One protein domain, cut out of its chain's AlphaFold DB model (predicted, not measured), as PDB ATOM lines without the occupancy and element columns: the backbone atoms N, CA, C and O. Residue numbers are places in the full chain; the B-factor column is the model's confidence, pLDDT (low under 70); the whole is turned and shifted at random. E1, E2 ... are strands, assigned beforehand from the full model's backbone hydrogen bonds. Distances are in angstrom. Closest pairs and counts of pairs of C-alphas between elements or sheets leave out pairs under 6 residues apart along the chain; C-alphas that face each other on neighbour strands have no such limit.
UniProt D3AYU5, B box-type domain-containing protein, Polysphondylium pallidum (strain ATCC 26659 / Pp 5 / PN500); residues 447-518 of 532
ATOM      1  N   ILE A 447      -8.300  -4.007  57.895       49.56
ATOM      2  CA  ILE A 447      -8.671  -4.401  56.528       49.56
ATOM      3  C   ILE A 447      -9.776  -5.459  56.600       49.56
ATOM      4  O   ILE A 447      -9.767  -6.332  57.471       49.56
ATOM      5  N   PHE A 448     -10.736  -5.373  55.680       56.09
ATOM      6  CA  PHE A 448     -11.812  -6.347  55.527       56.09
ATOM      7  C   PHE A 448     -11.369  -7.484  54.600       56.09
ATOM      8  O   PHE A 448     -10.903  -7.234  53.492       56.09
ATOM      9  N   SER A 449     -11.554  -8.728  55.038       46.62
ATOM     10  CA  SER A 449     -11.343  -9.926  54.223       46.62
ATOM     11  C   SER A 449     -12.643 -10.721  54.128       46.62
ATOM     12  O   SER A 449     -13.249 -11.044  55.155       46.62
ATOM     13  N   LEU A 450     -13.071 -11.019  52.901       47.47
ATOM     14  CA  LEU A 450     -14.230 -11.862  52.612       47.47
ATOM     15  C   LEU A 450     -13.810 -13.339  52.568       47.47
ATOM     16  O   LEU A 450     -12.877 -13.708  51.855       47.47
ATOM     17  N   GLY A 451     -14.506 -14.177  53.333       46.47
ATOM     18  CA  GLY A 451     -14.364 -15.627  53.324       46.47
ATOM     19  C   GLY A 451     -14.833 -16.211  51.993       46.47
ATOM     20  O   GLY A 451     -15.964 -15.972  51.568       46.47
ATOM     21  N   TYR A 452     -13.957 -16.979  51.342       38.34
ATOM     22  CA  TYR A 452     -14.182 -17.522  49.997       38.34
ATOM     23  C   TYR A 452     -15.367 -18.500  49.909       38.34
ATOM     24  O   TYR A 452     -15.989 -18.589  48.852       38.34
ATOM     25  N   ASP A 453     -15.679 -19.210  50.997       39.72
ATOM     26  CA  ASP A 453     -16.631 -20.331  50.984       39.72
ATOM     27  C   ASP A 453     -18.034 -19.972  51.511       39.72
ATOM     28  O   ASP A 453     -19.010 -20.640  51.170       39.72
ATOM     29  N   ASP A 454     -18.153 -18.934  52.347       49.59
ATOM     30  CA  ASP A 454     -19.387 -18.582  53.068       49.59
ATOM     31  C   ASP A 454     -19.790 -17.098  52.963       49.59
ATOM     32  O   ASP A 454     -20.848 -16.710  53.463       49.59
ATOM     33  N   GLY A 455     -18.969 -16.257  52.323       45.62
ATOM     34  CA  GLY A 455     -19.194 -14.811  52.242       45.62
ATOM     35  C   GLY A 455     -19.059 -14.081  53.583       45.62
ATOM     36  O   GLY A 455     -19.508 -12.938  53.704       45.62
ATOM     37  N   SER A 456     -18.466 -14.710  54.604       49.66
ATOM     38  CA  SER A 456     -18.240 -14.074  55.904       49.66
ATOM     39  C   SER A 456     -17.281 -12.887  55.785       49.66
ATOM     40  O   SER A 456     -16.288 -12.931  55.064       49.66
ATOM     41  N   VAL A 457     -17.557 -11.799  56.507       45.34
ATOM     42  CA  VAL A 457     -16.657 -10.638  56.566       45.34
ATOM     43  C   VAL A 457     -15.827 -10.723  57.840       45.34
ATOM     44  O   VAL A 457     -16.362 -10.669  58.948       45.34
ATOM     45  N   SER A 458     -14.512 -10.828  57.680       49.25
ATOM     46  CA  SER A 458     -13.537 -10.878  58.769       49.25
ATOM     47  C   SER A 458     -12.721  -9.583  58.846       49.25
ATOM     48  O   SER A 458     -12.365  -8.989  57.827       49.25
ATOM     49  N   LEU A 459     -12.454  -9.122  60.073       44.75
ATOM     50  CA  LEU A 459     -11.660  -7.922  60.356       44.75
ATOM     51  C   LEU A 459     -10.212  -8.328  60.663       44.75
ATOM     52  O   LEU A 459      -9.970  -9.044  61.635       44.75
ATOM     53  N   ILE A 460      -9.253  -7.842  59.876       57.88
ATOM     54  CA  ILE A 460      -7.818  -8.066  60.092       57.88
ATOM     55  C   ILE A 460      -7.212  -6.782  60.667       57.88
ATOM     56  O   ILE A 460      -7.297  -5.735  60.034       57.88
ATOM     57  N   ASP A 461      -6.625  -6.847  61.869       56.03
ATOM     58  CA  ASP A 461      -5.923  -5.718  62.512       56.03
ATOM     59  C   ASP A 461      -4.583  -5.476  61.794       56.03
ATOM     60  O   ASP A 461      -3.713  -6.350  61.776       56.03
ATOM     61  N   VAL A 462      -4.430  -4.303  61.175       61.97
ATOM     62  CA  VAL A 462      -3.253  -3.916  60.377       61.97
ATOM     63  C   VAL A 462      -2.470  -2.755  60.989       61.97
ATOM     64  O   VAL A 462      -1.606  -2.180  60.328       61.97
ATOM     65  N   SER A 463      -2.706  -2.451  62.271       52.72
ATOM     66  CA  SER A 463      -2.127  -1.310  63.007       52.72
ATOM     67  C   SER A 463      -0.586  -1.283  63.094       52.72
ATOM     68  O   SER A 463      -0.016  -0.323  63.603       52.72
ATOM     69  N   ASN A 464       0.098  -2.327  62.611       42.97
ATOM     70  CA  ASN A 464       1.560  -2.420  62.500       42.97
ATOM     71  C   ASN A 464       2.087  -2.197  61.062       42.97
ATOM     72  O   ASN A 464       3.271  -2.412  60.807       42.97
ATOM     73  N   SER A 465       1.229  -1.813  60.111       38.41
ATOM     74  CA  SER A 465       1.591  -1.549  58.712       38.41
ATOM     75  C   SER A 465       1.455  -0.061  58.376       38.41
ATOM     76  O   SER A 465       0.601   0.631  58.917       38.41
ATOM     77  N   SER A 466       2.303   0.454  57.484       29.94
ATOM     78  CA  SER A 466       2.322   1.874  57.107       29.94
ATOM     79  C   SER A 466       1.258   2.207  56.048       29.94
ATOM     80  O   SER A 466       1.594   2.670  54.955       29.94
ATOM     81  N   ILE A 467      -0.009   1.904  56.337       32.25
ATOM     82  CA  ILE A 467      -1.137   2.061  55.410       32.25
ATOM     83  C   ILE A 467      -2.180   2.979  56.048       32.25
ATOM     84  O   ILE A 467      -3.018   2.559  56.839       32.25
ATOM     85  N   GLU A 468      -2.130   4.258  55.692       32.12
ATOM     86  CA  GLU A 468      -3.102   5.252  56.140       32.12
ATOM     87  C   GLU A 468      -4.398   5.107  55.319       32.12
ATOM     88  O   GLU A 468      -4.424   5.398  54.122       32.12
ATOM     89  N   ILE A 469      -5.458   4.586  55.950       37.06
ATOM     90  CA  ILE A 469      -6.783   4.384  55.341       37.06
ATOM     91  C   ILE A 469      -7.743   5.433  55.910       37.06
ATOM     92  O   ILE A 469      -7.999   5.451  57.113       37.06
ATOM     93  N   VAL A 470      -8.292   6.285  55.041       39.53
ATOM     94  CA  VAL A 470      -9.324   7.276  55.383       39.53
ATOM     95  C   VAL A 470     -10.621   6.856  54.699       39.53
ATOM     96  O   VAL A 470     -10.805   7.129  53.513       39.53
ATOM     97  N   SER A 471     -11.498   6.157  55.419       44.88
ATOM     98  CA  SER A 471     -12.711   5.583  54.825       44.88
ATOM     99  C   SER A 471     -13.861   6.582  54.728       44.88
ATOM    100  O   SER A 471     -14.115   7.316  55.685       44.88
ATOM    101  N   GLY A 472     -14.609   6.555  53.621       67.25
ATOM    102  CA  GLY A 472     -15.948   7.147  53.579       67.25
ATOM    103  C   GLY A 472     -16.954   6.346  54.422       67.25
ATOM    104  O   GLY A 472     -16.639   5.279  54.942       67.25
ATOM    105  N   ASP A 473     -18.204   6.808  54.527       85.62
ATOM    106  CA  ASP A 473     -19.259   6.074  55.258       85.62
ATOM    107  C   ASP A 473     -19.622   4.714  54.624       85.62
ATOM    108  O   ASP A 473     -20.255   3.869  55.269       85.62
ATOM    109  N   HIS A 474     -19.258   4.507  53.352       87.69
ATOM    110  CA  HIS A 474     -19.670   3.363  52.544       87.69
ATOM    111  C   HIS A 474     -18.543   2.832  51.653       87.69
ATOM    112  O   HIS A 474     -17.881   3.590  50.944       87.69
ATOM    113  N   VAL A 475     -18.420   1.506  51.606       86.69
ATOM    114  CA  VAL A 475     -17.538   0.767  50.694       86.69
ATOM    115  C   VAL A 475     -18.388   0.124  49.602       86.69
ATOM    116  O   VAL A 475     -19.387  -0.528  49.909       86.69
ATOM    117  N   TYR A 476     -18.005   0.274  48.336       89.12
ATOM    118  CA  TYR A 476     -18.683  -0.367  47.211       89.12
ATOM    119  C   TYR A 476     -17.895  -1.589  46.733       89.12
ATOM    120  O   TYR A 476     -16.683  -1.517  46.541       89.12
ATOM    121  N   ILE A 477     -18.584  -2.710  46.538       88.06
ATOM    122  CA  ILE A 477     -18.010  -3.994  46.117       88.06
ATOM    123  C   ILE A 477     -18.689  -4.387  44.805       88.06
ATOM    124  O   ILE A 477     -19.910  -4.507  44.766       88.06
ATOM    125  N   PHE A 478     -17.918  -4.564  43.736       90.00
ATOM    126  CA  PHE A 478     -18.415  -4.860  42.390       90.00
ATOM    127  C   PHE A 478     -17.986  -6.270  41.968       90.00
ATOM    128  O   PHE A 478     -16.789  -6.561  41.959       90.00
ATOM    129  N   GLY A 479     -18.935  -7.120  41.566       88.06
ATOM    130  CA  GLY A 479     -18.668  -8.485  41.095       88.06
ATOM    131  C   GLY A 479     -18.463  -9.518  42.211       88.06
ATOM    132  O   GLY A 479     -19.031  -9.403  43.295       88.06
ATOM    133  N   GLY A 480     -17.665 -10.552  41.928       83.50
ATOM    134  CA  GLY A 480     -17.397 -11.672  42.838       83.50
ATOM    135  C   GLY A 480     -18.255 -12.922  42.598       83.50
ATOM    136  O   GLY A 480     -19.207 -12.928  41.806       83.50
ATOM    137  N   LEU A 481     -17.901 -14.007  43.296       78.00
ATOM    138  CA  LEU A 481     -18.473 -15.337  43.080       78.00
ATOM    139  C   LEU A 481     -19.988 -15.333  43.360       78.00
ATOM    140  O   LEU A 481     -20.437 -14.956  44.436       78.00
ATOM    141  N   GLY A 482     -20.789 -15.711  42.361       83.94
ATOM    142  CA  GLY A 482     -22.258 -15.641  42.415       83.94
ATOM    143  C   GLY A 482     -22.859 -14.266  42.075       83.94
ATOM    144  O   GLY A 482     -23.979 -14.213  41.571       83.94
ATOM    145  N   PHE A 483     -22.104 -13.173  42.218       88.12
ATOM    146  CA  PHE A 483     -22.588 -11.790  42.071       88.12
ATOM    147  C   PHE A 483     -21.934 -11.005  40.922       88.12
ATOM    148  O   PHE A 483     -22.033  -9.787  40.864       88.12
ATOM    149  N   HIS A 484     -21.334 -11.699  39.951       89.00
ATOM    150  CA  HIS A 484     -20.611 -11.151  38.790       89.00
ATOM    151  C   HIS A 484     -21.281 -10.019  37.976       89.00
ATOM    152  O   HIS A 484     -20.601  -9.351  37.206       89.00
ATOM    153  N   LYS A 485     -22.590  -9.773  38.111       93.38
ATOM    154  CA  LYS A 485     -23.298  -8.640  37.475       93.38
ATOM    155  C   LYS A 485     -23.861  -7.624  38.463       93.38
ATOM    156  O   LYS A 485     -24.652  -6.779  38.073       93.38
ATOM    157  N   GLN A 486     -23.508  -7.696  39.736       93.88
ATOM    158  CA  GLN A 486     -24.081  -6.858  40.780       93.88
ATOM    159  C   GLN A 486     -22.998  -6.066  41.501       93.88
ATOM    160  O   GLN A 486     -21.817  -6.422  41.480       93.88
ATOM    161  N   TYR A 487     -23.426  -4.983  42.135       93.44
ATOM    162  CA  TYR A 487     -22.625  -4.279  43.116       93.44
ATOM    163  C   TYR A 487     -23.388  -4.138  44.428       93.44
ATOM    164  O   TYR A 487     -24.617  -4.009  44.454       93.44
ATOM    165  N   HIS A 488     -22.630  -4.144  45.514       92.81
ATOM    166  CA  HIS A 488     -23.106  -3.990  46.878       92.81
ATOM    167  C   HIS A 488     -22.509  -2.724  47.475       92.81
ATOM    168  O   HIS A 488     -21.344  -2.408  47.240       92.81
ATOM    169  N   ARG A 489     -23.294  -2.018  48.281       93.25
ATOM    170  CA  ARG A 489     -22.814  -0.960  49.165       93.25
ATOM    171  C   ARG A 489     -22.815  -1.494  50.588       93.25
ATOM    172  O   ARG A 489     -23.836  -1.986  51.061       93.25
ATOM    173  N   TYR A 490     -21.673  -1.410  51.249       88.50
ATOM    174  CA  TYR A 490     -21.479  -1.786  52.640       88.50
ATOM    175  C   TYR A 490     -21.324  -0.520  53.479       88.50
ATOM    176  O   TYR A 490     -20.354   0.219  53.314       88.50
ATOM    177  N   SER A 491     -22.272  -0.259  54.378       88.44
ATOM    178  CA  SER A 491     -22.210   0.878  55.297       88.44
ATOM    179  C   SER A 491     -21.284   0.552  56.468       88.44
ATOM    180  O   SER A 491     -21.530  -0.393  57.223       88.44
ATOM    181  N   ILE A 492     -20.235   1.354  56.661       83.69
ATOM    182  CA  ILE A 492     -19.270   1.167  57.756       83.69
ATOM    183  C   ILE A 492     -19.937   1.446  59.112       83.69
ATOM    184  O   ILE A 492     -19.689   0.730  60.086       83.69
ATOM    185  N   LYS A 493     -20.856   2.423  59.156       81.62
ATOM    186  CA  LYS A 493     -21.647   2.790  60.345       81.62
ATOM    187  C   LYS A 493     -22.545   1.642  60.822       81.62
ATOM    188  O   LYS A 493     -22.578   1.368  62.019       81.62
ATOM    189  N   SER A 494     -23.251   0.951  59.918       88.00
ATOM    190  CA  SER A 494     -24.127  -0.177  60.287       88.00
ATOM    191  C   SER A 494     -23.422  -1.541  60.294       88.00
ATOM    192  O   SER A 494     -23.941  -2.494  60.880       88.00
ATOM    193  N   ARG A 495     -22.237  -1.635  59.668       85.12
ATOM    194  CA  ARG A 495     -21.475  -2.870  59.405       85.12
ATOM    195  C   ARG A 495     -22.262  -3.910  58.601       85.12
ATOM    196  O   ARG A 495     -22.147  -5.113  58.847       85.12
ATOM    197  N   ARG A 496     -23.088  -3.454  57.657       87.62
ATOM    198  CA  ARG A 496     -23.942  -4.301  56.809       87.62
ATOM    199  C   ARG A 496     -23.965  -3.805  55.369       87.62
ATOM    200  O   ARG A 496     -23.788  -2.617  55.112       87.62
ATOM    201  N   ILE A 497     -24.247  -4.727  54.448       90.50
ATOM    202  CA  ILE A 497     -24.681  -4.370  53.095       90.50
ATOM    203  C   ILE A 497     -26.055  -3.710  53.220       90.50
ATOM    204  O   ILE A 497     -26.979  -4.320  53.758       90.50
ATOM    205  N   ASP A 498     -26.166  -2.462  52.773       94.00
ATOM    206  CA  ASP A 498     -27.375  -1.644  52.897       94.00
ATOM    207  C   ASP A 498     -28.009  -1.295  51.541       94.00
ATOM    208  O   ASP A 498     -29.151  -0.841  51.487       94.00
ATOM    209  N   TYR A 499     -27.299  -1.557  50.440       95.25
ATOM    210  CA  TYR A 499     -27.807  -1.422  49.079       95.25
ATOM    211  C   TYR A 499     -27.178  -2.470  48.148       95.25
ATOM    212  O   TYR A 499     -26.006  -2.822  48.288       95.25
ATOM    213  N   GLN A 500     -27.952  -2.955  47.177       95.69
ATOM    214  CA  GLN A 500     -27.541  -3.937  46.170       95.69
ATOM    215  C   GLN A 500     -28.258  -3.632  44.852       95.69
ATOM    216  O   GLN A 500     -29.471  -3.427  44.854       95.69
ATOM    217  N   ALA A 501     -27.536  -3.614  43.728       95.44
ATOM    218  CA  ALA A 501     -28.129  -3.403  42.405       95.44
ATOM    219  C   ALA A 501     -27.340  -4.091  41.280       95.44
ATOM    220  O   ALA A 501     -26.185  -4.476  41.451       95.44
ATOM    221  N   GLU A 502     -27.976  -4.247  40.117       95.25
ATOM    222  CA  GLU A 502     -27.367  -4.841  38.923       95.25
ATOM    223  C   GLU A 502     -26.597  -3.796  38.088       95.25
ATOM    224  O   GLU A 502     -27.030  -2.656  37.909       95.25
ATOM    225  N   MET A 503     -25.435  -4.194  37.572       89.94
ATOM    226  CA  MET A 503     -24.554  -3.411  36.711       89.94
ATOM    227  C   MET A 503     -24.971  -3.565  35.245       89.94
ATOM    228  O   MET A 503     -24.555  -4.490  34.544       89.94
ATOM    229  N   ASN A 504     -25.784  -2.633  34.755       88.81
ATOM    230  CA  ASN A 504     -26.201  -2.629  33.356       88.81
ATOM    231  C   ASN A 504     -25.039  -2.272  32.414       88.81
ATOM    232  O   ASN A 504     -24.320  -1.302  32.636       88.81
ATOM    233  N   GLY A 505     -24.876  -3.043  31.334       85.38
ATOM    234  CA  GLY A 505     -23.875  -2.787  30.288       85.38
ATOM    235  C   GLY A 505     -22.443  -3.247  30.594       85.38
ATOM    236  O   GLY A 505     -21.585  -3.119  29.725       85.38
ATOM    237  N   VAL A 506     -22.177  -3.822  31.773       81.44
ATOM    238  CA  VAL A 506     -20.847  -4.329  32.154       81.44
ATOM    239  C   VAL A 506     -20.848  -5.858  32.181       81.44
ATOM    240  O   VAL A 506     -21.636  -6.487  32.889       81.44
ATOM    241  N   ALA A 507     -19.938  -6.478  31.428       74.44
ATOM    242  CA  ALA A 507     -19.656  -7.908  31.527       74.44
ATOM    243  C   ALA A 507     -18.718  -8.158  32.720       74.44
ATOM    244  O   ALA A 507     -17.506  -8.266  32.548       74.44
ATOM    245  N   GLY A 508     -19.271  -8.167  33.934       75.69
ATOM    246  CA  GLY A 508     -18.474  -8.365  35.143       75.69
ATOM    247  C   GLY A 508     -17.929  -9.793  35.286       75.69
ATOM    248  O   GLY A 508     -18.467 -10.760  34.736       75.69
ATOM    249  N   ASP A 509     -16.817  -9.895  36.010       74.00
ATOM    250  CA  ASP A 509     -16.034 -11.116  36.191       74.00
ATOM    251  C   ASP A 509     -16.620 -11.993  37.315       74.00
ATOM    252  O   ASP A 509     -17.176 -11.487  38.293       74.00
ATOM    253  N   ARG A 510     -16.514 -13.318  37.175       72.88
ATOM    254  CA  ARG A 510     -16.982 -14.284  38.184       72.88
ATOM    255  C   ARG A 510     -16.001 -14.450  39.331       72.88
ATOM    256  O   ARG A 510     -16.438 -14.629  40.463       72.88
ATOM    257  N   ASP A 511     -14.709 -14.361  39.029       74.50
ATOM    258  CA  ASP A 511     -13.643 -14.768  39.948       74.50
ATOM    259  C   ASP A 511     -12.851 -13.564  40.484       74.50
ATOM    260  O   ASP A 511     -11.871 -13.724  41.209       74.50
ATOM    261  N   LYS A 512     -13.279 -12.341  40.139       73.00
ATOM    262  CA  LYS A 512     -12.712 -11.086  40.643       73.00
ATOM    263  C   LYS A 512     -13.807 -10.187  41.198       73.00
ATOM    264  O   LYS A 512     -14.882 -10.068  40.612       73.00
ATOM    265  N   TRP A 513     -13.486  -9.502  42.289       75.31
ATOM    266  CA  TRP A 513     -14.226  -8.340  42.764       75.31
ATOM    267  C   TRP A 513     -13.333  -7.100  42.708       75.31
ATOM    268  O   TRP A 513     -12.111  -7.192  42.839       75.31
ATOM    269  N   ILE A 514     -13.949  -5.935  42.531       78.25
ATOM    270  CA  ILE A 514     -13.293  -4.637  42.703       78.25
ATOM    271  C   ILE A 514     -13.938  -3.971  43.912       78.25
ATOM    272  O   ILE A 514     -15.160  -3.835  43.961       78.25
ATOM    273  N   THR A 515     -13.123  -3.544  44.870       72.50
ATOM    274  CA  THR A 515     -13.582  -2.767  46.024       72.50
ATOM    275  C   THR A 515     -13.198  -1.310  45.808       72.50
ATOM    276  O   THR A 515     -12.029  -1.009  45.571       72.50
ATOM    277  N   ILE A 516     -14.173  -0.405  45.877       72.75
ATOM    278  CA  ILE A 516     -13.976   1.042  45.752       72.75
ATOM    279  C   ILE A 516     -14.501   1.701  47.028       72.75
ATOM    280  O   ILE A 516     -15.696   1.651  47.319       72.75
ATOM    281  N   ASP A 517     -13.607   2.329  47.785       61.22
ATOM    282  CA  ASP A 517     -13.987   3.252  48.855       61.22
ATOM    283  C   ASP A 517     -14.389   4.586  48.214       61.22
ATOM    284  O   ASP A 517     -13.610   5.178  47.459       61.22
ATOM    285  N   HIS A 518     -15.624   5.035  48.450       45.75
ATOM    286  CA  HIS A 518     -16.116   6.282  47.873       45.75
ATOM    287  C   HIS A 518     -15.830   7.445  48.823       45.75
ATOM    288  O   HIS A 518     -16.737   8.010  49.438       45.75
TER     289      HIS A 518
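Overview. This is residues 447 to 518 of the 532 residues of the protein "B box-type domain-containing protein" of Polysphondylium pallidum (strain ATCC 26659 / Pp 5 / PN500) (UniProt D3AYU5). The main body is one strongly twisted antiparallel sheet of four strands, in the order E5, E4, E3, E6, and a smaller two-strand hairpin, E1 and E2, is set off from it. A long loop, residues 462 to 473, joins the two. The 72 printed residues hold no named helix and six named strands, E1 to E6 in chain order; the class is all strand, though under half of the residues, 33, are in named elements. The whole is only just compact, close to loose, with a radius of gyration of the C-alphas of 13.0 A, and is elongated, spanning 40 by 25 by 21 A.

Along the chain. Find C-alpha 474 at (-19.670, 3.363, 52.544); from there E3 runs 16.5 A to residue 479. E4, residues 486 to 491, is 16.6 A long, and E5, residues 496 to 502, is 18.2 A. E6, residues 513 to 517, ends at C-alpha 517, (-13.987, 3.252, 48.855). Look back to C-alpha 447 at (-8.671, -4.401, 56.528) for E1, residues 447 to 450; E2 is residues 457 to 461.

Arrangement. E3, E4 and E5 form a meander, each strand the antiparallel neighbour of the one before. With E6, antiparallel to E3, they make a Greek key, the first strand neighbouring the fourth. Look for N 477 and O 488, 2.9 A, between E3 and E4; N 489 and O 499, 2.8 A, between E4 and E5; and N 516 and O 476, 2.8 A, between E6 and E3. In the hairpin of E1 and E2, find N 458 and O 449 at 2.8 A. E1 and E2 are apart from E3, E4, E5 and E6.

Size, cuts and confidence. The C-alphas farthest apart, Asn 464 and Gly 505, are 41.0 A apart. The printed part has no cut, and its one long link is E2 to E3. Mean pLDDT of the printed part is 70.4; residues 447 to 472 and 517 to 518 are under 70.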